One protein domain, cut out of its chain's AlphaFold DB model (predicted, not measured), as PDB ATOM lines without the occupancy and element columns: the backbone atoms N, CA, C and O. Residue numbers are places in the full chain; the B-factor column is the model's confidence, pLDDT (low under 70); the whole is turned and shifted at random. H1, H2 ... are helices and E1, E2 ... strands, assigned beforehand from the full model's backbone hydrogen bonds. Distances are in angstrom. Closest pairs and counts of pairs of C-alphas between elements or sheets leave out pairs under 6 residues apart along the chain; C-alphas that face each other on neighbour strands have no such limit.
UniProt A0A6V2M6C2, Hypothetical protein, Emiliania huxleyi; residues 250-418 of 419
ATOM      1  N   PRO A 250      90.973  89.411 144.328       94.62
ATOM      2  CA  PRO A 250      90.561  88.011 144.401       94.62
ATOM      3  C   PRO A 250      90.270  87.394 143.028       94.62
ATOM      4  O   PRO A 250      90.419  86.184 142.845       94.62
ATOM      5  N   ALA A 251      89.879  88.203 142.037       93.56
ATOM      6  CA  ALA A 251      89.602  87.726 140.686       93.56
ATOM      7  C   ALA A 251      90.873  87.451 139.857       93.56
ATOM      8  O   ALA A 251      90.777  86.895 138.752       93.56
ATOM      9  N   GLY A 252      92.057  87.817 140.363       92.38
ATOM     10  CA  GLY A 252      93.344  87.584 139.713       92.38
ATOM     11  C   GLY A 252      93.431  88.204 138.317       92.38
ATOM     12  O   GLY A 252      93.907  87.556 137.381       92.38
ATOM     13  N   GLY A 253      92.892  89.413 138.137       91.88
ATOM     14  CA  GLY A 253      92.919  90.142 136.870       91.88
ATOM     15  C   GLY A 253      91.966  89.605 135.797       91.88
ATOM     16  O   GLY A 253      92.102  89.967 134.631       91.88
ATOM     17  N   ARG A 254      90.999  88.748 136.151       94.44
ATOM     18  CA  ARG A 254      90.003  88.169 135.218       94.44
ATOM     19  C   ARG A 254      88.571  88.628 135.487       94.44
ATOM     20  O   ARG A 254      87.618  87.994 135.039       94.44
ATOM     21  N   ALA A 255      88.413  89.725 136.220       94.06
ATOM     22  CA  ALA A 255      87.124  90.195 136.713       94.06
ATOM     23  C   ALA A 255      86.063  90.405 135.612       94.06
ATOM     24  O   ALA A 255      84.907  90.060 135.830       94.06
ATOM     25  N   ALA A 256      86.426  90.867 134.406       94.06
ATOM     26  CA  ALA A 256      85.464  91.063 133.310       94.06
ATOM     27  C   ALA A 256      84.847  89.765 132.766       94.06
ATOM     28  O   ALA A 256      83.804  89.811 132.120       94.06
ATOM     29  N   ARG A 257      85.478  88.614 133.021       93.44
ATOM     30  CA  ARG A 257      84.994  87.285 132.616       93.44
ATOM     31  C   ARG A 257      84.478  86.459 133.796       93.44
ATOM     32  O   ARG A 257      84.204  85.278 133.627       93.44
ATOM     33  N   SER A 258      84.408  87.049 134.987       94.44
ATOM     34  CA  SER A 258      83.920  86.376 136.186       94.44
ATOM     35  C   SER A 258      82.405  86.498 136.290       94.44
ATOM     36  O   SER A 258      81.870  87.603 136.201       94.44
ATOM     37  N   ASP A 259      81.722  85.395 136.589       93.56
ATOM     38  CA  ASP A 259      80.285  85.411 136.895       93.56
ATOM     39  C   ASP A 259      79.974  86.287 138.116       93.56
ATOM     40  O   ASP A 259      78.912  86.910 138.190       93.56
ATOM     41  N   ALA A 260      80.934  86.420 139.041       94.44
ATOM     42  CA  ALA A 260      80.798  87.270 140.216       94.44
ATOM     43  C   ALA A 260      80.699  88.762 139.864       94.44
ATOM     44  O   ALA A 260      80.253  89.551 140.689       94.44
ATOM     45  N   LEU A 261      81.066  89.191 138.655       95.50
ATOM     46  CA  LEU A 261      80.877  90.582 138.244       95.50
ATOM     47  C   LEU A 261      79.386  90.946 138.103       95.50
ATOM     48  O   LEU A 261      79.002  92.103 138.304       95.50
ATOM     49  N   GLY A 262      78.537  89.969 137.770       95.19
ATOM     50  CA  GLY A 262      77.092  90.161 137.696       95.19
ATOM     51  C   GLY A 262      76.508  90.520 139.061       95.19
ATOM     52  O   GLY A 262      76.948  89.992 140.075       95.19
ATOM     53  N   GLY A 263      75.527  91.425 139.103       95.00
ATOM     54  CA  GLY A 263      74.883  91.859 140.348       95.00
ATOM     55  C   GLY A 263      74.417  93.311 140.332       95.00
ATOM     56  O   GLY A 263      74.520  94.007 139.316       95.00
ATOM     57  N   THR A 264      73.903  93.761 141.480       97.19
ATOM     58  CA  THR A 264      73.537  95.166 141.712       97.19
ATOM     59  C   THR A 264      74.592  95.844 142.572       97.19
ATOM     60  O   THR A 264      74.795  95.468 143.723       97.19
ATOM     61  N   TRP A 265      75.232  96.877 142.034       97.56
ATOM     62  CA  TRP A 265      76.398  97.513 142.635       97.56
ATOM     63  C   TRP A 265      76.137  98.980 142.953       97.56
ATOM     64  O   TRP A 265      75.942  99.786 142.050       97.56
ATOM     65  N   ARG A 266      76.177  99.362 144.223       96.38
ATOM     66  CA  ARG A 266      76.039 100.751 144.663       96.38
ATOM     67  C   ARG A 266      77.373 101.478 144.584       96.38
ATOM     68  O   ARG A 266      78.373 100.968 145.075       96.38
ATOM     69  N   LEU A 267      77.384 102.682 144.020       94.50
ATOM     70  CA  LEU A 267      78.562 103.548 144.031       94.50
ATOM     71  C   LEU A 267      78.821 104.065 145.454       94.50
ATOM     72  O   LEU A 267      77.954 104.717 146.039       94.50
ATOM     73  N   LEU A 268      80.011 103.789 145.987       93.81
ATOM     74  CA  LEU A 268      80.466 104.312 147.278       93.81
ATOM     75  C   LEU A 268      81.291 105.586 147.109       93.81
ATOM     76  O   LEU A 268      81.093 106.555 147.841       93.81
ATOM     77  N   TRP A 269      82.202 105.579 146.137       93.44
ATOM     78  CA  TRP A 269      83.138 106.668 145.895       93.44
ATOM     79  C   TRP A 269      83.580 106.691 144.430       93.44
ATOM     80  O   TRP A 269      83.566 105.664 143.747       93.44
ATOM     81  N   SER A 270      83.974 107.867 143.949       92.12
ATOM     82  CA  SER A 270      84.458 108.056 142.585       92.12
ATOM     83  C   SER A 270      85.504 109.162 142.498       92.12
ATOM     84  O   SER A 270      85.330 110.202 143.125       92.12
ATOM     85  N   TYR A 271      86.498 108.980 141.634       90.44
ATOM     86  CA  TYR A 271      87.543 109.955 141.317       90.44
ATOM     87  C   TYR A 271      87.427 110.439 139.878       90.44
ATOM     88  O   TYR A 271      87.145 109.635 138.986       90.44
ATOM     89  N   LYS A 272      87.669 111.737 139.638       84.25
ATOM     90  CA  LYS A 272      87.575 112.368 138.304       84.25
ATOM     91  C   LYS A 272      86.269 112.032 137.572       84.25
ATOM     92  O   LYS A 272      86.243 111.892 136.353       84.25
ATOM     93  N   ALA A 273      85.175 111.867 138.311       74.62
ATOM     94  CA  ALA A 273      83.884 111.453 137.764       74.62
ATOM     95  C   ALA A 273      82.909 112.624 137.556       74.62
ATOM     96  O   ALA A 273      81.808 112.427 137.042       74.62
ATOM     97  N   ASP A 274      83.308 113.852 137.889       67.38
ATOM     98  CA  ASP A 274      82.443 115.040 137.796       67.38
ATOM     99  C   ASP A 274      81.968 115.305 136.363       67.38
ATOM    100  O   ASP A 274      80.864 115.798 136.126       67.38
ATOM    101  N   LYS A 275      82.802 114.935 135.386       65.50
ATOM    102  CA  LYS A 275      82.487 115.025 133.959       65.50
ATOM    103  C   LYS A 275      81.755 113.796 133.414       65.50
ATOM    104  O   LYS A 275      81.228 113.863 132.305       65.50
ATOM    105  N   PHE A 276      81.720 112.701 134.177       64.06
ATOM    106  CA  PHE A 276      80.969 111.490 133.851       64.06
ATOM    107  C   PHE A 276      79.484 111.666 134.175       64.06
ATOM    108  O   PHE A 276      78.619 111.309 133.378       64.06
ATOM    109  N   SER A 277      79.168 112.263 135.327       67.00
ATOM    110  CA  SER A 277      77.798 112.651 135.659       67.00
ATOM    111  C   SER A 277      77.785 113.839 136.622       67.00
ATOM    112  O   SER A 277      78.044 113.662 137.815       67.00
ATOM    113  N   PRO A 278      77.386 115.038 136.153       64.38
ATOM    114  CA  PRO A 278      77.213 116.213 137.011       64.38
ATOM    115  C   PRO A 278      76.243 115.970 138.178       64.38
ATOM    116  O   PRO A 278      76.301 116.645 139.201       64.38
ATOM    117  N   LEU A 279      75.355 114.978 138.040       72.00
ATOM    118  CA  LEU A 279      74.358 114.617 139.046       72.00
ATOM    119  C   LEU A 279      74.982 113.968 140.290       72.00
ATOM    120  O   LEU A 279      74.418 114.074 141.377       72.00
ATOM    121  N   LEU A 280      76.150 113.332 140.156       68.38
ATOM    122  CA  LEU A 280      76.872 112.746 141.291       68.38
ATOM    123  C   LEU A 280      77.516 113.821 142.180       68.38
ATOM    124  O   LEU A 280      77.678 113.603 143.381       68.38
ATOM    125  N   GLY A 281      77.808 114.997 141.616       66.19
ATOM    126  CA  GLY A 281      78.358 116.149 142.333       66.19
ATOM    127  C   GLY A 281      77.333 116.930 143.163       66.19
ATOM    128  O   GLY A 281      77.715 117.766 143.978       66.19
ATOM    129  N   LEU A 282      76.030 116.657 143.014       68.00
ATOM    130  CA  LEU A 282      74.974 117.365 143.747       68.00
ATOM    131  C   LEU A 282      75.123 117.195 145.271       68.00
ATOM    132  O   LEU A 282      75.569 116.142 145.718       68.00
ATOM    133  N   PRO A 283      74.746 118.168 146.113       66.06
ATOM    134  CA  PRO A 283      74.759 117.982 147.562       66.06
ATOM    135  C   PRO A 283      73.677 116.982 148.010       66.06
ATOM    136  O   PRO A 283      72.616 116.851 147.390       66.06
ATOM    137  N   ARG A 284      73.898 116.293 149.136       61.81
ATOM    138  CA  ARG A 284      72.776 115.676 149.873       61.81
ATOM    139  C   ARG A 284      71.877 116.832 150.358       61.81
ATOM    140  O   ARG A 284      72.436 117.818 150.832       61.81
ATOM    141  N   PRO A 285      70.536 116.792 150.227       70.38
ATOM    142  CA  PRO A 285      69.664 115.622 150.093       70.38
ATOM    143  C   PRO A 285      69.267 115.251 148.660       70.38
ATOM    144  O   PRO A 285      68.660 114.208 148.480       70.38
ATOM    145  N   VAL A 286      69.581 116.072 147.655       71.62
ATOM    146  CA  VAL A 286      69.090 115.894 146.274       71.62
ATOM    147  C   VAL A 286      69.958 114.966 145.421       71.62
ATOM    148  O   VAL A 286      69.518 114.539 144.353       71.62
ATOM    149  N   ARG A 287      71.173 114.640 145.885       77.50
ATOM    150  CA  ARG A 287      72.069 113.677 145.232       77.50
ATOM    151  C   ARG A 287      71.363 112.326 145.051       77.50
ATOM    152  O   ARG A 287      70.977 111.725 146.056       77.50
ATOM    153  N   PRO A 288      71.232 111.816 143.815       83.75
ATOM    154  CA  PRO A 288      70.661 110.500 143.593       83.75
ATOM    155  C   PRO A 288      71.601 109.400 144.095       83.75
ATOM    156  O   PRO A 288      72.826 109.523 144.017       83.75
ATOM    157  N   ALA A 289      71.031 108.290 144.561       88.38
ATOM    158  CA  ALA A 289      71.806 107.070 144.740       88.38
ATOM    159  C   ALA A 289      72.154 106.495 143.361       88.38
ATOM    160  O   ALA A 289      71.285 106.408 142.494       88.38
ATOM    161  N   SER A 290      73.413 106.104 143.161       92.62
ATOM    162  CA  SER A 290      73.885 105.521 141.905       92.62
ATOM    163  C   SER A 290      74.070 104.017 142.060       92.62
ATOM    164  O   SER A 290      74.830 103.571 142.925       92.62
ATOM    165  N   LEU A 291      73.358 103.244 141.241       95.12
ATOM    166  CA  LEU A 291      73.477 101.791 141.155       95.12
ATOM    167  C   LEU A 291      73.926 101.404 139.749       95.12
ATOM    168  O   LEU A 291      73.402 101.927 138.776       95.12
ATOM    169  N   GLN A 292      74.828 100.443 139.631       95.62
ATOM    170  CA  GLN A 292      75.195  99.814 138.371       95.62
ATOM    171  C   GLN A 292      74.727  98.356 138.382       95.62
ATOM    172  O   GLN A 292      75.055  97.595 139.290       95.62
ATOM    173  N   LEU A 293      73.954  97.971 137.373       96.44
ATOM    174  CA  LEU A 293      73.487  96.608 137.155       96.44
ATOM    175  C   LEU A 293      74.349  95.945 136.095       96.44
ATOM    176  O   LEU A 293      74.530  96.504 135.012       96.44
ATOM    177  N   LEU A 294      74.813  94.734 136.389       95.25
ATOM    178  CA  LEU A 294      75.608  93.897 135.491       95.25
ATOM    179  C   LEU A 294      75.041  92.474 135.451       95.25
ATOM    180  O   LEU A 294      74.457  92.000 136.430       95.25
ATOM    181  N   GLY A 295      75.227  91.781 134.327       93.44
ATOM    182  CA  GLY A 295      74.833  90.379 134.176       93.44
ATOM    183  C   GLY A 295      73.317  90.159 134.333       93.44
ATOM    184  O   GLY A 295      72.529  90.923 133.763       93.44
ATOM    185  N   PRO A 296      72.871  89.146 135.102       92.44
ATOM    186  CA  PRO A 296      71.445  88.843 135.268       92.44
ATOM    187  C   PRO A 296      70.607  90.022 135.789       92.44
ATOM    188  O   PRO A 296      69.487  90.236 135.321       92.44
ATOM    189  N   ALA A 297      71.162  90.838 136.695       93.06
ATOM    190  CA  ALA A 297      70.480  92.018 137.232       93.06
ATOM    191  C   ALA A 297      70.183  93.063 136.139       93.06
ATOM    192  O   ALA A 297      69.094  93.644 136.093       93.06
ATOM    193  N   ALA A 298      71.130  93.276 135.221       94.75
ATOM    194  CA  ALA A 298      70.925  94.152 134.070       94.75
ATOM    195  C   ALA A 298      69.950  93.535 133.065       94.75
ATOM    196  O   ALA A 298      69.069  94.232 132.565       94.75
ATOM    197  N   THR A 299      70.059  92.226 132.832       93.81
ATOM    198  CA  THR A 299      69.229  91.493 131.865       93.81
ATOM    199  C   THR A 299      67.741  91.667 132.151       93.81
ATOM    200  O   THR A 299      66.988  92.028 131.250       93.81
ATOM    201  N   GLY A 300      67.328  91.533 133.416       89.44
ATOM    202  CA  GLY A 300      65.935  91.753 133.817       89.44
ATOM    203  C   GLY A 300      65.431  93.195 133.650       89.44
ATOM    204  O   GLY A 300      64.225  93.421 133.660       89.44
ATOM    205  N   THR A 301      66.327  94.175 133.484       89.94
ATOM    206  CA  THR A 301      65.978  95.608 133.451       89.94
ATOM    207  C   THR A 301      66.085  96.224 132.055       89.94
ATOM    208  O   THR A 301      65.249  97.056 131.686       89.94
ATOM    209  N   VAL A 302      67.131  95.864 131.307       91.81
ATOM    210  CA  VAL A 302      67.504  96.484 130.025       91.81
ATOM    211  C   VAL A 302      67.754  95.477 128.902       91.81
ATOM    212  O   VAL A 302      67.995  95.908 127.779       91.81
ATOM    213  N   GLY A 303      67.652  94.173 129.171       92.69
ATOM    214  CA  GLY A 303      67.889  93.107 128.199       92.69
ATOM    215  C   GLY A 303      69.291  92.502 128.276       92.69
ATOM    216  O   GLY A 303      70.190  93.031 128.932       92.69
ATOM    217  N   GLU A 304      69.456  91.354 127.624       92.88
ATOM    218  CA  GLU A 304      70.688  90.560 127.630       92.88
ATOM    219  C   GLU A 304      71.873  91.310 126.993       92.88
ATOM    220  O   GLU A 304      71.696  92.133 126.094       92.88
ATOM    221  N   GLY A 305      73.093  91.040 127.473       92.56
ATOM    222  CA  GLY A 305      74.326  91.637 126.937       92.56
ATOM    223  C   GLY A 305      74.492  93.133 127.229       92.56
ATOM    224  O   GLY A 305      75.273  93.819 126.566       92.56
ATOM    225  N   ARG A 306      73.737  93.670 128.196       95.00
ATOM    226  CA  ARG A 306      73.720  95.099 128.529       95.00
ATOM    227  C   ARG A 306      74.094  95.364 129.981       95.00
ATOM    228  O   ARG A 306      73.989  94.503 130.850       95.00
ATOM    229  N   VAL A 307      74.521  96.597 130.223       95.62
ATOM    230  CA  VAL A 307      74.784  97.188 131.539       95.62
ATOM    231  C   VAL A 307      73.860  98.384 131.719       95.62
ATOM    232  O   VAL A 307      73.459  99.030 130.744       95.62
ATOM    233  N   ALA A 308      73.517  98.690 132.966       95.19
ATOM    234  CA  ALA A 308      72.720  99.861 133.288       95.19
ATOM    235  C   ALA A 308      73.262 100.599 134.509       95.19
ATOM    236  O   ALA A 308      73.588  99.975 135.508       95.19
ATOM    237  N   ASN A 309      73.282 101.925 134.447       92.81
ATOM    238  CA  ASN A 309      73.447 102.807 135.591       92.81
ATOM    239  C   ASN A 309      72.087 103.426 135.931       92.81
ATOM    240  O   ASN A 309      71.473 104.081 135.088       92.81
ATOM    241  N   LEU A 310      71.624 103.236 137.162       92.69
ATOM    242  CA  LEU A 310      70.427 103.859 137.711       92.69
ATOM    243  C   LEU A 310      70.813 104.992 138.643       92.69
ATOM    244  O   LEU A 310      71.570 104.792 139.589       92.69
ATOM    245  N   LEU A 311      70.219 106.156 138.414       90.50
ATOM    246  CA  LEU A 311      70.248 107.280 139.336       90.50
ATOM    247  C   LEU A 311      68.875 107.381 139.993       90.50
ATOM    248  O   LEU A 311      67.895 107.754 139.349       90.50
ATOM    249  N   LEU A 312      68.810 107.007 141.267       89.38
ATOM    250  CA  LEU A 312      67.594 107.000 142.069       89.38
ATOM    251  C   LEU A 312      67.496 108.311 142.837       89.38
ATOM    252  O   LEU A 312      68.216 108.520 143.817       89.38
ATOM    253  N   PHE A 313      66.612 109.199 142.399       84.25
ATOM    254  CA  PHE A 313      66.378 110.449 143.099       84.25
ATOM    255  C   PHE A 313      65.493 110.228 144.332       84.25
ATOM    256  O   PHE A 313      64.574 109.405 144.300       84.25
ATOM    257  N   PRO A 314      65.713 110.996 145.412       78.50
ATOM    258  CA  PRO A 314      64.951 110.869 146.659       78.50
ATOM    259  C   PRO A 314      63.455 111.192 146.494       78.50
ATOM    260  O   PRO A 314      62.648 110.791 147.325       78.50
ATOM    261  N   PHE A 315      63.074 111.890 145.422       78.75
ATOM    262  CA  PHE A 315      61.700 112.287 145.100       78.75
ATOM    263  C   PHE A 315      60.989 111.312 144.140       78.75
ATOM    264  O   PHE A 315      59.999 111.665 143.510       78.75
ATOM    265  N   GLY A 316      61.486 110.077 144.005       78.38
ATOM    266  CA  GLY A 316      60.781 109.002 143.295       78.38
ATOM    267  C   GLY A 316      60.982 108.956 141.777       78.38
ATOM    268  O   GLY A 316      60.419 108.082 141.120       78.38
ATOM    269  N   VAL A 317      61.809 109.844 141.221       85.00
ATOM    270  CA  VAL A 317      62.247 109.800 139.817       85.00
ATOM    271  C   VAL A 317      63.501 108.941 139.681       85.00
ATOM    272  O   VAL A 317      64.380 108.949 140.545       85.00
ATOM    273  N   ARG A 318      63.611 108.213 138.571       89.56
ATOM    274  CA  ARG A 318      64.781 107.402 138.242       89.56
ATOM    275  C   ARG A 318      65.259 107.736 136.840       89.56
ATOM    276  O   ARG A 318      64.465 107.790 135.906       89.56
ATOM    277  N   LEU A 319      66.562 107.928 136.691       88.94
ATOM    278  CA  LEU A 319      67.198 107.935 135.377       88.94
ATOM    279  C   LEU A 319      67.915 106.614 135.175       88.94
ATOM    280  O   LEU A 319      68.610 106.139 136.071       88.94
ATOM    281  N   LEU A 320      67.745 106.042 133.995       90.94
ATOM    282  CA  LEU A 320      68.339 104.784 133.585       90.94
ATOM    283  C   LEU A 320      69.209 105.054 132.361       90.94
ATOM    284  O   LEU A 320      68.702 105.365 131.287       90.94
ATOM    285  N   LEU A 321      70.523 104.949 132.532       91.31
ATOM    286  CA  LEU A 321      71.492 105.009 131.445       91.31
ATOM    287  C   LEU A 321      71.945 103.586 131.132       91.31
ATOM    288  O   LEU A 321      72.518 102.934 131.998       91.31
ATOM    289  N   SER A 322      71.710 103.097 129.918       94.12
ATOM    290  CA  SER A 322      72.092 101.736 129.532       94.12
ATOM    291  C   SER A 322      72.915 101.689 128.259       94.12
ATOM    292  O   SER A 322      72.772 102.534 127.377       94.12
ATOM    293  N   SER A 323      73.756 100.666 128.157       93.81
ATOM    294  CA  SER A 323      74.630 100.410 127.015       93.81
ATOM    295  C   SER A 323      74.841  98.908 126.845       93.81
ATOM    296  O   SER A 323      74.582  98.129 127.765       93.81
ATOM    297  N   GLY A 324      75.315  98.487 125.678       95.31
ATOM    298  CA  GLY A 324      75.895  97.158 125.521       95.31
ATOM    299  C   GLY A 324      77.201  97.039 126.311       95.31
ATOM    300  O   GLY A 324      77.869  98.040 126.588       95.31
ATOM    301  N   VAL A 325      77.554  95.817 126.694       95.38
ATOM    302  CA  VAL A 325      78.823  95.524 127.362       95.38
ATOM    303  C   VAL A 325      79.311  94.139 126.970       95.38
ATOM    304  O   VAL A 325      78.534  93.187 126.950       95.38
ATOM    305  N   LEU A 326      80.603  94.021 126.683       94.75
ATOM    306  CA  LEU A 326      81.268  92.744 126.443       94.75
ATOM    307  C   LEU A 326      82.653  92.754 127.094       94.75
ATOM    308  O   LEU A 326      83.253  93.821 127.223       94.75
ATOM    309  N   PRO A 327      83.209  91.599 127.489       94.50
ATOM    310  CA  PRO A 327      84.640  91.506 127.739       94.50
ATOM    311  C   PRO A 327      85.405  91.935 126.482       94.50
ATOM    312  O   PRO A 327      85.052  91.516 125.379       94.50
ATOM    313  N   ALA A 328      86.450  92.745 126.643       93.25
ATOM    314  CA  ALA A 328      87.279  93.161 125.517       93.25
ATOM    315  C   ALA A 328      87.876  91.922 124.824       93.25
ATOM    316  O   ALA A 328      88.448  91.039 125.478       93.25
ATOM    317  N   ALA A 329      87.716  91.849 123.502       89.62
ATOM    318  CA  ALA A 329      88.256  90.752 122.701       89.62
ATOM    319  C   ALA A 329      89.789  90.833 122.619       89.62
ATOM    320  O   ALA A 329      90.486  89.824 122.707       89.62
ATOM    321  N   ASP A 330      90.299  92.057 122.505       86.62
ATOM    322  CA  ASP A 330      91.697  92.440 122.390       86.62
ATOM    323  C   ASP A 330      92.135  93.208 123.650       86.62
ATOM    324  O   ASP A 330      92.039  94.431 123.752       86.62
ATOM    325  N   GLY A 331      92.600  92.484 124.668       84.56
ATOM    326  CA  GLY A 331      93.127  93.108 125.879       84.56
ATOM    327  C   GLY A 331      93.145  92.203 127.107       84.56
ATOM    328  O   GLY A 331      92.886  91.000 127.009       84.56
ATOM    329  N   PRO A 332      93.460  92.778 128.282       91.94
ATOM    330  CA  PRO A 332      93.436  92.056 129.546       91.94
ATOM    331  C   PRO A 332      92.049  91.462 129.843       91.94
ATOM    332  O   PRO A 332      91.033  92.113 129.581       91.94
ATOM    333  N   PRO A 333      91.973  90.269 130.460       94.38
ATOM    334  CA  PRO A 333      90.706  89.618 130.802       94.38
ATOM    335  C   PRO A 333      89.928  90.317 131.932       94.38
ATOM    336  O   PRO A 333      88.848  89.857 132.303       94.38
ATOM    337  N   SER A 334      90.449  91.416 132.479       95.94
ATOM    338  CA  SER A 334      89.779  92.322 133.415       95.94
ATOM    339  C   SER A 334      89.034  93.466 132.726       95.94
ATOM    340  O   SER A 334      88.351  94.227 133.404       95.94
ATOM    341  N   THR A 335      89.131  93.613 131.406       97.38
ATOM    342  CA  THR A 335      88.597  94.786 130.705       97.38
ATOM    343  C   THR A 335      87.232  94.516 130.086       97.38
ATOM    344  O   THR A 335      87.053  93.557 129.336       97.38
ATOM    345  N   LEU A 336      86.281  95.406 130.361       96.44
ATOM    346  CA  LEU A 336      85.005  95.499 129.655       96.44
ATOM    347  C   LEU A 336      85.091  96.566 128.564       96.44
ATOM    348  O   LEU A 336      85.640  97.644 128.785       96.44
ATOM    349  N   GLU A 337      84.500  96.287 127.416       95.50
ATOM    350  CA  GLU A 337      84.249  97.237 126.344       95.50
ATOM    351  C   GLU A 337      82.775  97.643 126.375       95.50
ATOM    352  O   GLU A 337      81.877  96.793 126.428       95.50
ATOM    353  N   ILE A 338      82.526  98.951 126.380       93.38
ATOM    354  CA  ILE A 338      81.172  99.496 126.354       93.38
ATOM    355  C   ILE A 338      80.756  99.733 124.912       93.38
ATOM    356  O   ILE A 338      81.490 100.326 124.126       93.38
ATOM    357  N   MET A 339      79.553  99.270 124.598       93.25
ATOM    358  CA  MET A 339      79.034  99.199 123.244       93.25
ATOM    359  C   MET A 339      77.726  99.989 123.120       93.25
ATOM    360  O   MET A 339      76.942 100.049 124.072       93.25
ATOM    361  N   PRO A 340      77.421 100.544 121.939       88.19
ATOM    362  CA  PRO A 340      76.076 101.016 121.635       88.19
ATOM    363  C   PRO A 340      75.052  99.852 121.567       88.19
ATOM    364  O   PRO A 340      75.444  98.684 121.513       88.19
ATOM    365  N   PRO A 341      73.732 100.137 121.546       89.50
ATOM    366  CA  PRO A 341      73.132 101.466 121.644       89.50
ATOM    367  C   PRO A 341      73.128 101.991 123.081       89.50
ATOM    368  O   PRO A 341      72.826 101.250 124.027       89.50
ATOM    369  N   PHE A 342      73.418 103.284 123.219       87.88
ATOM    370  CA  PHE A 342      73.323 104.023 124.473       87.88
ATOM    371  C   PHE A 342      71.918 104.589 124.614       87.88
ATOM    372  O   PHE A 342      71.428 105.255 123.705       87.88
ATOM    373  N   ARG A 343      71.262 104.339 125.744       88.81
ATOM    374  CA  ARG A 343      69.899 104.816 125.999       88.81
ATOM    375  C   ARG A 343      69.835 105.545 127.321       88.81
ATOM    376  O   ARG A 343      70.325 105.027 128.321       88.81
ATOM    377  N   LEU A 344      69.202 106.710 127.314       87.56
ATOM    378  CA  LEU A 344      68.778 107.403 128.521       87.56
ATOM    379  C   LEU A 344      67.262 107.315 128.617       87.56
ATOM    380  O   LEU A 344      66.544 107.814 127.749       87.56
ATOM    381  N   GLU A 345      66.786 106.726 129.699       90.19
ATOM    382  CA  GLU A 345      65.371 106.585 129.990       90.19
ATOM    383  C   GLU A 345      65.044 107.248 131.329       90.19
ATOM    384  O   GLU A 345      65.831 107.227 132.278       90.19
ATOM    385  N   LEU A 346      63.861 107.840 131.392       87.25
ATOM    386  CA  LEU A 346      63.257 108.383 132.595       87.25
ATOM    387  C   LEU A 346      62.186 107.410 133.068       87.25
ATOM    388  O   LEU A 346      61.275 107.093 132.310       87.25
ATOM    389  N   ASP A 347      62.274 106.962 134.311       86.56
ATOM    390  CA  ASP A 347      61.204 106.235 134.986       86.56
ATOM    391  C   ASP A 347      60.644 107.116 136.105       86.56
ATOM    392  O   ASP A 347      61.341 107.471 137.060       86.56
ATOM    393  N   ALA A 348      59.381 107.505 135.950       80.38
ATOM    394  CA  ALA A 348      58.626 108.253 136.941       80.38
ATOM    395  C   ALA A 348      57.299 107.536 137.196       80.38
ATOM    396  O   ALA A 348      56.543 107.258 136.264       80.38
ATOM    397  N   ALA A 349      57.028 107.211 138.464       77.12
ATOM    398  CA  ALA A 349      55.830 106.479 138.882       77.12
ATOM    399  C   ALA A 349      55.594 105.159 138.106       77.12
ATOM    400  O   ALA A 349      54.456 104.786 137.823       77.12
ATOM    401  N   GLY A 350      56.671 104.453 137.735       76.38
ATOM    402  CA  GLY A 350      56.607 103.183 137.004       76.38
ATOM    403  C   GLY A 350      56.368 103.331 135.500       76.38
ATOM    404  O   GLY A 350      56.246 102.327 134.799       76.38
ATOM    405  N   ARG A 351      56.299 104.563 134.980       81.75
ATOM    406  CA  ARG A 351      56.210 104.837 133.544       81.75
ATOM    407  C   ARG A 351      57.595 105.160 133.009       81.75
ATOM    408  O   ARG A 351      58.165 106.200 133.333       81.75
ATOM    409  N   ARG A 352      58.111 104.275 132.153       86.81
ATOM    410  CA  ARG A 352      59.398 104.457 131.480       86.81
ATOM    411  C   ARG A 352      59.221 105.217 130.166       86.81
ATOM    412  O   ARG A 352      58.400 104.841 129.333       86.81
ATOM    413  N   ARG A 353      60.010 106.270 129.974       86.44
ATOM    414  CA  ARG A 353      60.072 107.083 128.757       86.44
ATOM    415  C   ARG A 353      61.510 107.161 128.261       86.44
ATOM    416  O   ARG A 353      62.385 107.628 128.986       86.44
ATOM    417  N   LEU A 354      61.735 106.776 127.010       86.44
ATOM    418  CA  LEU A 354      63.003 107.009 126.325       86.44
ATOM    419  C   LEU A 354      63.187 108.512 126.082       86.44
ATOM    420  O   LEU A 354      62.318 109.161 125.496       86.44
ATOM    421  N   LEU A 355      64.298 109.065 126.564       82.31
ATOM    422  CA  LEU A 355      64.670 110.464 126.354       82.31
ATOM    423  C   LEU A 355      65.659 110.608 125.199       82.31
ATOM    424  O   LEU A 355      65.541 111.536 124.404       82.31
ATOM    425  N   VAL A 356      66.642 109.707 125.134       83.25
ATOM    426  CA  VAL A 356      67.730 109.730 124.149       83.25
ATOM    427  C   VAL A 356      68.118 108.305 123.791       83.25
ATOM    428  O   VAL A 356      68.240 107.456 124.675       83.25
ATOM    429  N   GLU A 357      68.386 108.070 122.512       86.38
ATOM    430  CA  GLU A 357      69.050 106.869 122.019       86.38
ATOM    431  C   GLU A 357      70.169 107.268 121.057       86.38
ATOM    432  O   GLU A 357      69.980 108.122 120.193       86.38
ATOM    433  N   ALA A 358      71.336 106.654 121.224       84.00
ATOM    434  CA  ALA A 358      72.472 106.794 120.330       84.00
ATOM    435  C   ALA A 358      72.880 105.411 119.822       84.00
ATOM    436  O   ALA A 358      73.218 104.526 120.615       84.00
ATOM    437  N   GLY A 359      72.844 105.227 118.502       86.12
ATOM    438  CA  GLY A 359      73.178 103.963 117.844       86.12
ATOM    439  C   GLY A 359      74.681 103.699 117.736       86.12
ATOM    440  O   GLY A 359      75.080 102.573 117.450       86.12
ATOM    441  N   SER A 360      75.516 104.707 117.993       83.88
ATOM    442  CA  SER A 360      76.974 104.611 117.951       83.88
ATOM    443  C   SER A 360      77.646 105.494 119.009       83.88
ATOM    444  O   SER A 360      77.031 106.414 119.555       83.88
ATOM    445  N   ASP A 361      78.925 105.233 119.297       77.38
ATOM    446  CA  ASP A 361      79.759 106.110 120.132       77.38
ATOM    447  C   ASP A 361      79.857 107.523 119.545       77.38
ATOM    448  O   ASP A 361      79.797 108.506 120.281       77.38
ATOM    449  N   ALA A 362      79.961 107.625 118.217       77.06
ATOM    450  CA  ALA A 362      80.013 108.896 117.510       77.06
ATOM    451  C   ALA A 362      78.726 109.710 117.726       77.06
ATOM    452  O   ALA A 362      78.802 110.885 118.086       77.06
ATOM    453  N   ASP A 363      77.557 109.079 117.590       78.31
ATOM    454  CA  ASP A 363      76.269 109.735 117.849       78.31
ATOM    455  C   ASP A 363      76.164 110.164 119.313       78.31
ATOM    456  O   ASP A 363      75.754 111.284 119.618       78.31
ATOM    457  N   PHE A 364      76.577 109.291 120.236       77.69
ATOM    458  CA  PHE A 364      76.532 109.578 121.665       77.69
ATOM    459  C   PHE A 364      77.394 110.793 122.025       77.69
ATOM    460  O   PHE A 364      76.969 111.652 122.798       77.69
ATOM    461  N   ARG A 365      78.594 110.902 121.457       75.75
ATOM    462  CA  ARG A 365      79.503 112.029 121.704       75.75
ATOM    463  C   ARG A 365      79.023 113.320 121.056       75.75
ATOM    464  O   ARG A 365      79.056 114.360 121.715       75.75
ATOM    465  N   ALA A 366      78.480 113.245 119.842       72.38
ATOM    466  CA  ALA A 366      77.850 114.384 119.182       72.38
ATOM    467  C   ALA A 366      76.676 114.933 120.015       72.38
ATOM    468  O   ALA A 366      76.596 116.136 120.265       72.38
ATOM    469  N   LEU A 367      75.822 114.054 120.555       73.12
ATOM    470  CA  LEU A 367      74.724 114.428 121.459       73.12
ATOM    471  C   LEU A 367      75.206 115.086 122.760       73.12
ATOM    472  O   LEU A 367      74.468 115.857 123.375       73.12
ATOM    473  N   ASN A 368      76.433 114.795 123.187       68.19
ATOM    474  CA  ASN A 368      77.065 115.398 124.359       68.19
ATOM    475  C   ASN A 368      77.932 116.624 124.021       68.19
ATOM    476  O   ASN A 368      78.654 117.098 124.897       68.19
ATOM    477  N   ALA A 369      77.844 117.147 122.788       72.75
ATOM    478  CA  ALA A 369      78.602 118.304 122.307       72.75
ATOM    479  C   ALA A 369      80.113 118.178 122.576       72.75
ATOM    480  O   ALA A 369      80.759 119.108 123.061       72.75
ATOM    481  N   ARG A 370      80.661 116.984 122.326       72.69
ATOM    482  CA  ARG A 370      82.088 116.703 122.494       72.69
ATOM    483  C   ARG A 370      82.928 117.361 121.398       72.69
ATOM    484  O   ARG A 370      82.444 117.601 120.293       72.69
ATOM    485  N   ASP A 371      84.182 117.653 121.730       75.06
ATOM    486  CA  ASP A 371      85.160 118.186 120.783       75.06
ATOM    487  C   ASP A 371      85.603 117.131 119.752       75.06
ATOM    488  O   ASP A 371      85.258 115.948 119.828       75.06
ATOM    489  N   ALA A 372      86.363 117.578 118.748       79.81
ATOM    490  CA  ALA A 372      86.821 116.724 117.655       79.81
ATOM    491  C   ALA A 372      87.733 115.578 118.130       79.81
ATOM    492  O   ALA A 372      87.691 114.488 117.561       79.81
ATOM    493  N   GLU A 373      88.528 115.804 119.180       79.69
ATOM    494  CA  GLU A 373      89.414 114.788 119.755       79.69
ATOM    495  C   GLU A 373      88.599 113.663 120.401       79.69
ATOM    496  O   GLU A 373      88.776 112.488 120.073       79.69
ATOM    497  N   ALA A 374      87.636 114.015 121.253       74.06
ATOM    498  CA  ALA A 374      86.723 113.056 121.849       74.06
ATOM    499  C   ALA A 374      85.894 112.338 120.778       74.06
ATOM    500  O   ALA A 374      85.686 111.127 120.874       74.06
ATOM    501  N   GLN A 375      85.471 113.032 119.720       78.25
ATOM    502  CA  GLN A 375      84.734 112.419 118.616       78.25
ATOM    503  C   GLN A 375      85.542 111.314 117.918       78.25
ATOM    504  O   GLN A 375      84.979 110.265 117.600       78.25
ATOM    505  N   ALA A 376      86.852 111.509 117.753       82.62
ATOM    506  CA  ALA A 376      87.769 110.544 117.149       82.62
ATOM    507  C   ALA A 376      88.217 109.414 118.100       82.62
ATOM    508  O   ALA A 376      88.856 108.456 117.660       82.62
ATOM    509  N   ALA A 377      87.894 109.499 119.392       83.81
ATOM    510  CA  ALA A 377      88.371 108.550 120.388       83.81
ATOM    511  C   ALA A 377      87.864 107.110 120.144       83.81
ATOM    512  O   ALA A 377      86.740 106.907 119.664       83.81
ATOM    513  N   PRO A 378      88.629 106.072 120.531       87.25
ATOM    514  CA  PRO A 378      88.154 104.690 120.479       87.25
ATOM    515  C   PRO A 378      86.990 104.472 121.456       87.25
ATOM    516  O   PRO A 378      86.608 105.366 122.208       87.25
ATOM    517  N   ARG A 379      86.398 103.278 121.469       89.62
ATOM    518  CA  ARG A 379      85.348 102.939 122.442       89.62
ATOM    519  C   ARG A 379      85.835 103.038 123.881       89.62
ATOM    520  O   ARG A 379      87.019 102.848 124.182       89.62
ATOM    521  N   ASN A 380      84.882 103.286 124.775       90.62
ATOM    522  CA  ASN A 380      85.172 103.323 126.198       90.62
ATOM    523  C   ASN A 380      85.482 101.912 126.717       90.62
ATOM    524  O   ASN A 380      84.665 100.999 126.571       90.62
ATOM    525  N   ARG A 381      86.639 101.745 127.363       95.31
ATOM    526  CA  ARG A 381      87.040 100.493 128.019       95.31
ATOM    527  C   ARG A 381      87.220 100.703 129.515       95.31
ATOM    528  O   ARG A 381      87.828 101.682 129.944       95.31
ATOM    529  N   TYR A 382      86.699  99.764 130.299       95.81
ATOM    530  CA  TYR A 382      86.663  99.813 131.757       95.81
ATOM    531  C   TYR A 382      87.415  98.610 132.314       95.81
ATOM    532  O   TYR A 382      86.914  97.483 132.270       95.81
ATOM    533  N   ALA A 383      88.599  98.844 132.867       96.94
ATOM    534  CA  ALA A 383      89.333  97.828 133.604       96.94
ATOM    535  C   ALA A 383      88.646  97.590 134.951       96.94
ATOM    536  O   ALA A 383      88.462  98.525 135.726       96.94
ATOM    537  N   GLN A 384      88.260  96.349 135.224       97.06
ATOM    538  CA  GLN A 384      87.810  95.897 136.536       97.06
ATOM    539  C   GLN A 384      89.062  95.489 137.327       97.06
ATOM    540  O   GLN A 384      89.540  94.362 137.201       97.06
ATOM    541  N   SER A 385      89.660  96.443 138.039       94.94
ATOM    542  CA  SER A 385      90.970  96.283 138.687       94.94
ATOM    543  C   SER A 385      90.917  95.520 140.009       94.94
ATOM    544  O   SER A 385      91.955  95.072 140.482       94.94
ATOM    545  N   TYR A 386      89.729  95.378 140.594       97.31
ATOM    546  CA  TYR A 386      89.496  94.604 141.807       97.31
ATOM    547  C   TYR A 386      88.064  94.072 141.811       97.31
ATOM    548  O   TYR A 386      87.137  94.825 141.489       97.31
ATOM    549  N   LEU A 387      87.867  92.807 142.185       97.38
ATOM    550  CA  LEU A 387      86.547  92.202 142.351       97.38
ATOM    551  C   LEU A 387      86.556  91.129 143.447       97.38
ATOM    552  O   LEU A 387      87.184  90.081 143.303       97.38
ATOM    553  N   GLU A 388      85.765  91.342 144.495       96.31
ATOM    554  CA  GLU A 388      85.418  90.292 145.453       96.31
ATOM    555  C   GLU A 388      84.441  89.295 144.820       96.31
ATOM    556  O   GLU A 388      83.416  89.658 144.237       96.31
ATOM    557  N   THR A 389      84.777  88.009 144.923       94.88
ATOM    558  CA  THR A 389      84.082  86.926 144.215       94.88
ATOM    559  C   THR A 389      83.167  86.103 145.119       94.88
ATOM    560  O   THR A 389      82.793  84.993 144.747       94.88
ATOM    561  N   SER A 390      82.833  86.595 146.318       92.69
ATOM    562  CA  SER A 390      82.020  85.825 147.269       92.69
ATOM    563  C   SER A 390      80.549  85.731 146.846       92.69
ATOM    564  O   SER A 390      79.846  84.807 147.255       92.69
ATOM    565  N   GLY A 391      80.087  86.668 146.012       90.19
ATOM    566  CA  GLY A 391      78.703  86.774 145.559       90.19
ATOM    567  C   GLY A 391      77.761  87.342 146.624       90.19
ATOM    568  O   GLY A 391      76.548  87.296 146.441       90.19
ATOM    569  N   ARG A 392      78.291  87.853 147.742       92.56
ATOM    570  CA  ARG A 392      77.505  88.331 148.888       92.56
ATOM    571  C   ARG A 392      77.372  89.851 148.874       92.56
ATOM    572  O   ARG A 392      78.239  90.569 148.375       92.56
ATOM    573  N   ALA A 393      76.282  90.350 149.455       94.62
ATOM    574  CA  ALA A 393      76.143  91.777 149.728       94.62
ATOM    575  C   ALA A 393      77.336  92.270 150.567       94.62
ATOM    576  O   ALA A 393      77.773  91.585 151.493       94.62
ATOM    577  N   GLY A 394      77.858  93.443 150.225       94.81
ATOM    578  CA  GLY A 394      79.104  93.968 150.775       94.81
ATOM    579  C   GLY A 394      80.342  93.669 149.927       94.81
ATOM    580  O   GLY A 394      81.370  94.294 150.176       94.81
ATOM    581  N   ASP A 395      80.268  92.780 148.924       96.38
ATOM    582  CA  ASP A 395      81.395  92.565 148.006       96.38
ATOM    583  C   ASP A 395      81.833  93.891 147.377       96.38
ATOM    584  O   ASP A 395      80.989  94.668 146.925       96.38
ATOM    585  N   LEU A 396      83.135  94.147 147.303       97.56
ATOM    586  CA  LEU A 396      83.679  95.328 146.641       97.56
ATOM    587  C   LEU A 396      84.128  95.048 145.213       97.56
ATOM    588  O   LEU A 396      84.637  93.978 144.879       97.56
ATOM    589  N   ARG A 397      84.008  96.076 144.375       97.25
ATOM    590  CA  ARG A 397      84.715  96.138 143.098       97.25
ATOM    591  C   ARG A 397      85.234  97.533 142.814       97.25
ATOM    592  O   ARG A 397      84.624  98.533 143.202       97.25
ATOM    593  N   VAL A 398      86.318  97.578 142.055       97.75
ATOM    594  CA  VAL A 398      86.922  98.815 141.568       97.75
ATOM    595  C   VAL A 398      86.986  98.760 140.053       97.75
ATOM    596  O   VAL A 398      87.412  97.758 139.474       97.75
ATOM    597  N   SER A 399      86.537  99.832 139.408       96.50
ATOM    598  CA  SER A 399      86.637  99.981 137.964       96.50
ATOM    599  C   SER A 399      87.286 101.300 137.571       96.50
ATOM    600  O   SER A 399      87.040 102.336 138.189       96.50
ATOM    601  N   THR A 400      88.092 101.254 136.515       95.75
ATOM    602  CA  THR A 400      88.815 102.406 135.973       95.75
ATOM    603  C   THR A 400      88.565 102.512 134.478       95.75
ATOM    604  O   THR A 400      88.677 101.518 133.757       95.75
ATOM    605  N   VAL A 401      88.259 103.710 133.986       94.06
ATOM    606  CA  VAL A 401      88.175 103.964 132.542       94.06
ATOM    607  C   VAL A 401      89.590 104.076 131.983       94.06
ATOM    608  O   VAL A 401      90.327 104.991 132.344       94.06
ATOM    609  N   VAL A 402      89.985 103.150 131.114       94.62
ATOM    610  CA  VAL A 402      91.369 103.042 130.611       94.62
ATOM    611  C   VAL A 402      91.538 103.502 129.166       94.62
ATOM    612  O   VAL A 402      92.649 103.813 128.752       94.62
ATOM    613  N   SER A 403      90.455 103.572 128.395       92.75
ATOM    614  CA  SER A 403      90.460 104.149 127.048       92.75
ATOM    615  C   SER A 403      89.090 104.709 126.700       92.75
ATOM    616  O   SER A 403      88.091 104.294 127.290       92.75
ATOM    617  N   GLY A 404      89.049 105.592 125.705       88.38
ATOM    618  CA  GLY A 404      87.825 106.136 125.133       88.38
ATOM    619  C   GLY A 404      87.773 107.654 125.216       88.38
ATOM    620  O   GLY A 404      88.782 108.301 124.957       88.38
ATOM    621  N   ASP A 405      86.607 108.204 125.555       83.69
ATOM    622  CA  ASP A 405      86.395 109.650 125.690       83.69
ATOM    623  C   ASP A 405      87.424 110.251 126.679       83.69
ATOM    624  O   ASP A 405      87.395 109.911 127.869       83.69
ATOM    625  N   PRO A 406      88.332 111.136 126.216       83.31
ATOM    626  CA  PRO A 406      89.463 111.633 127.001       83.31
ATOM    627  C   PRO A 406      89.026 112.373 128.267       83.31
ATOM    628  O   PRO A 406      89.775 112.433 129.240       83.31
ATOM    629  N   VAL A 407      87.794 112.886 128.296       80.62
ATOM    630  CA  VAL A 407      87.229 113.590 129.450       80.62
ATOM    631  C   VAL A 407      87.015 112.661 130.650       80.62
ATOM    632  O   VAL A 407      87.024 113.124 131.791       80.62
ATOM    633  N   ILE A 408      86.789 111.369 130.404       83.12
ATOM    634  CA  ILE A 408      86.459 110.378 131.441       83.12
ATOM    635  C   ILE A 408      87.543 109.310 131.607       83.12
ATOM    636  O   ILE A 408      87.463 108.486 132.514       83.12
ATOM    637  N   VAL A 409      88.564 109.294 130.747       90.12
ATOM    638  CA  VAL A 409      89.717 108.406 130.924       90.12
ATOM    639  C   VAL A 409      90.423 108.742 132.242       90.12
ATOM    640  O   VAL A 409      90.692 109.898 132.565       90.12
ATOM    641  N   GLY A 410      90.713 107.706 133.029       91.12
ATOM    642  CA  GLY A 410      91.280 107.821 134.369       91.12
ATOM    643  C   GLY A 410      90.252 108.032 135.482       91.12
ATOM    644  O   GLY A 410      90.656 108.118 136.643       91.12
ATOM    645  N   SER A 411      88.947 108.097 135.181       91.88
ATOM    646  CA  SER A 411      87.921 108.039 136.226       91.88
ATOM    647  C   SER A 411      87.954 106.679 136.922       91.88
ATOM    648  O   SER A 411      88.009 105.640 136.257       91.88
ATOM    649  N   VAL A 412      87.888 106.693 138.255       95.00
ATOM    650  CA  VAL A 412      87.881 105.491 139.106       95.00
ATOM    651  C   VAL A 412      86.566 105.430 139.866       95.00
ATOM    652  O   VAL A 412      86.083 106.454 140.348       95.00
ATOM    653  N   PHE A 413      86.001 104.235 140.004       95.19
ATOM    654  CA  PHE A 413      84.752 104.009 140.718       95.19
ATOM    655  C   PHE A 413      84.879 102.830 141.675       95.19
ATOM    656  O   PHE A 413      85.217 101.720 141.265       95.19
ATOM    657  N   VAL A 414      84.532 103.063 142.937       96.94
ATOM    658  CA  VAL A 414      84.447 102.026 143.968       96.94
ATOM    659  C   VAL A 414      82.982 101.717 144.201       96.94
ATOM    660  O   VAL A 414      82.196 102.602 144.554       96.94
ATOM    661  N   HIS A 415      82.614 100.457 144.005       97.56
ATOM    662  CA  HIS A 415      81.256  99.992 144.216       97.56
ATOM    663  C   HIS A 415      81.189  98.861 145.231       97.56
ATOM    664  O   HIS A 415      82.130  98.088 145.383       97.56
ATOM    665  N   GLU A 416      80.022  98.735 145.848       97.50
ATOM    666  CA  GLU A 416      79.671  97.663 146.771       97.50
ATOM    667  C   GLU A 416      78.430  96.920 146.274       97.50
ATOM    668  O   GLU A 416      77.452  97.545 145.851       97.50
ATOM    669  N   ARG A 417      78.448  95.589 146.322       97.38
ATOM    670  CA  ARG A 417      77.298  94.759 145.974       97.38
ATOM    671  C   ARG A 417      76.192  94.937 147.005       97.38
ATOM    672  O   ARG A 417      76.418  94.835 148.206       97.38
ATOM    673  N   VAL A 418      74.972  95.130 146.522       94.06
ATOM    674  CA  VAL A 418      73.761  95.192 147.349       94.06
ATOM    675  C   VAL A 418      72.971  93.887 147.266       94.06
ATOM    676  O   VAL A 418      72.401  93.458 148.267       94.06
TER     677      VAL A 418
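Overview. This is residues 250 to 418 of the 419 residues of the protein "Hypothetical protein" of Emiliania huxleyi (UniProt A0A6V2M6C2). Look for a closed barrel of eight strands, with E1, E2, E3, E4, E5, E7, E8 and E9 round its ring, and a ninth strand, E6, paired onto the later part of E5. H1, H2 and H3 lie outside the barrel, H2 packing on its wall at E3, while H4 packs on H3 farther out. The printed part has 169 residues with four named helices and nine named strands, in the order E1 H1 E2 H2 E3 E4 E5 E6 H3 H4 E7 E8 E9; the neighbour strands are antiparallel and the class is mixed, helices and strands. The whole is compact, with a radius of gyration of the C-alphas of 15.3 A, and rounded, spanning 38 by 37 by 30 A.

Arrangement. After residues 250 to 262, which hold no named element, find E1, residues 263 to 271, which bends by 64 degrees at residue 268. H1, residues 278 to 281, is on the barrel, outside it and over none of its strands; its height over the sheet is 6.3 A, on a local plane that only just has enough C-alphas, 6. E2, residues 289 to 294, is antiparallel to E1, with N 265 and O 292 2.8 A apart. H2, residues 296 to 302, is on the barrel at a height over the sheet of 6.8 A, over E2 and, only just, with 3 C-alphas, over E3, residues 306 to 312. On the local plane H2 and E2 stand at 66 degrees, across the strands; the closest C-alphas of H2 and E3 are those of Ala 298 and Val 307, 5.5 A apart. E3 is antiparallel to E2, with N 310 and O 291 at 2.7 A. E3 begins a meander, each strand the antiparallel neighbour of the one before, that goes on through E4, residues 317 to 327, E5, residues 335 to 348, and E6, residues 351 to 358. Its three hairpins show N 309 and O 321 at 2.8 A, N 320 and O 345 at 2.8 A, and N 346 and O 353 at 2.8 A. E5 bends by 75 degrees at residue 340, and its pairing is staggered: E6 is beside residues 341 to 348, and E7, residues 381 to 387, is on the same side beside residues 335 to 337, with N 382 and O 336 at 2.8 A. H3, residues 361 to 367, is on the barrel, over E6 and only just not over E5, on which 2 of its C-alphas fall. It touches H4, residues 372 to 376, where the C-alphas of Ala 362 and Gln 375 are closest at 6.0 A; H4 is not on the barrel. E7, E8, residues 396 to 403, and E9, residues 412 to 417, form a second meander of two hairpins, with N 383 and O 400 at 2.8 A and N 413 and O 399 at 2.8 A. E9 closes the ring on E1, with N 266 and O 416 at 2.8 A. In H3 and H4 every O i to N i+4 pair is within hydrogen-bond range, in H2 2 of 3, and H1 is too short for such a pair.

Along the chain. Find C-alpha 263 at (74.883, 91.859, 140.348); from there E1 runs 22.1 A to C-alpha 271. E4 is 31.3 A long and E5, the longest strand, 33.4 A, from C-alpha 335 at (88.597, 94.786, 130.705) to C-alpha 348. E6 is 21.0 A long and E8 22.5 A. E9 ends at C-alpha 417, (77.298, 94.759, 145.974).

Size, cuts and confidence. The two C-alphas farthest apart are those of Ala 372 and Arg 392, at 43.2 A. The printed part has no cut and no long link. The mean pLDDT of the printed part is 87.9; look for values under 70 at residues 274 to 278, 280 to 284 and 368.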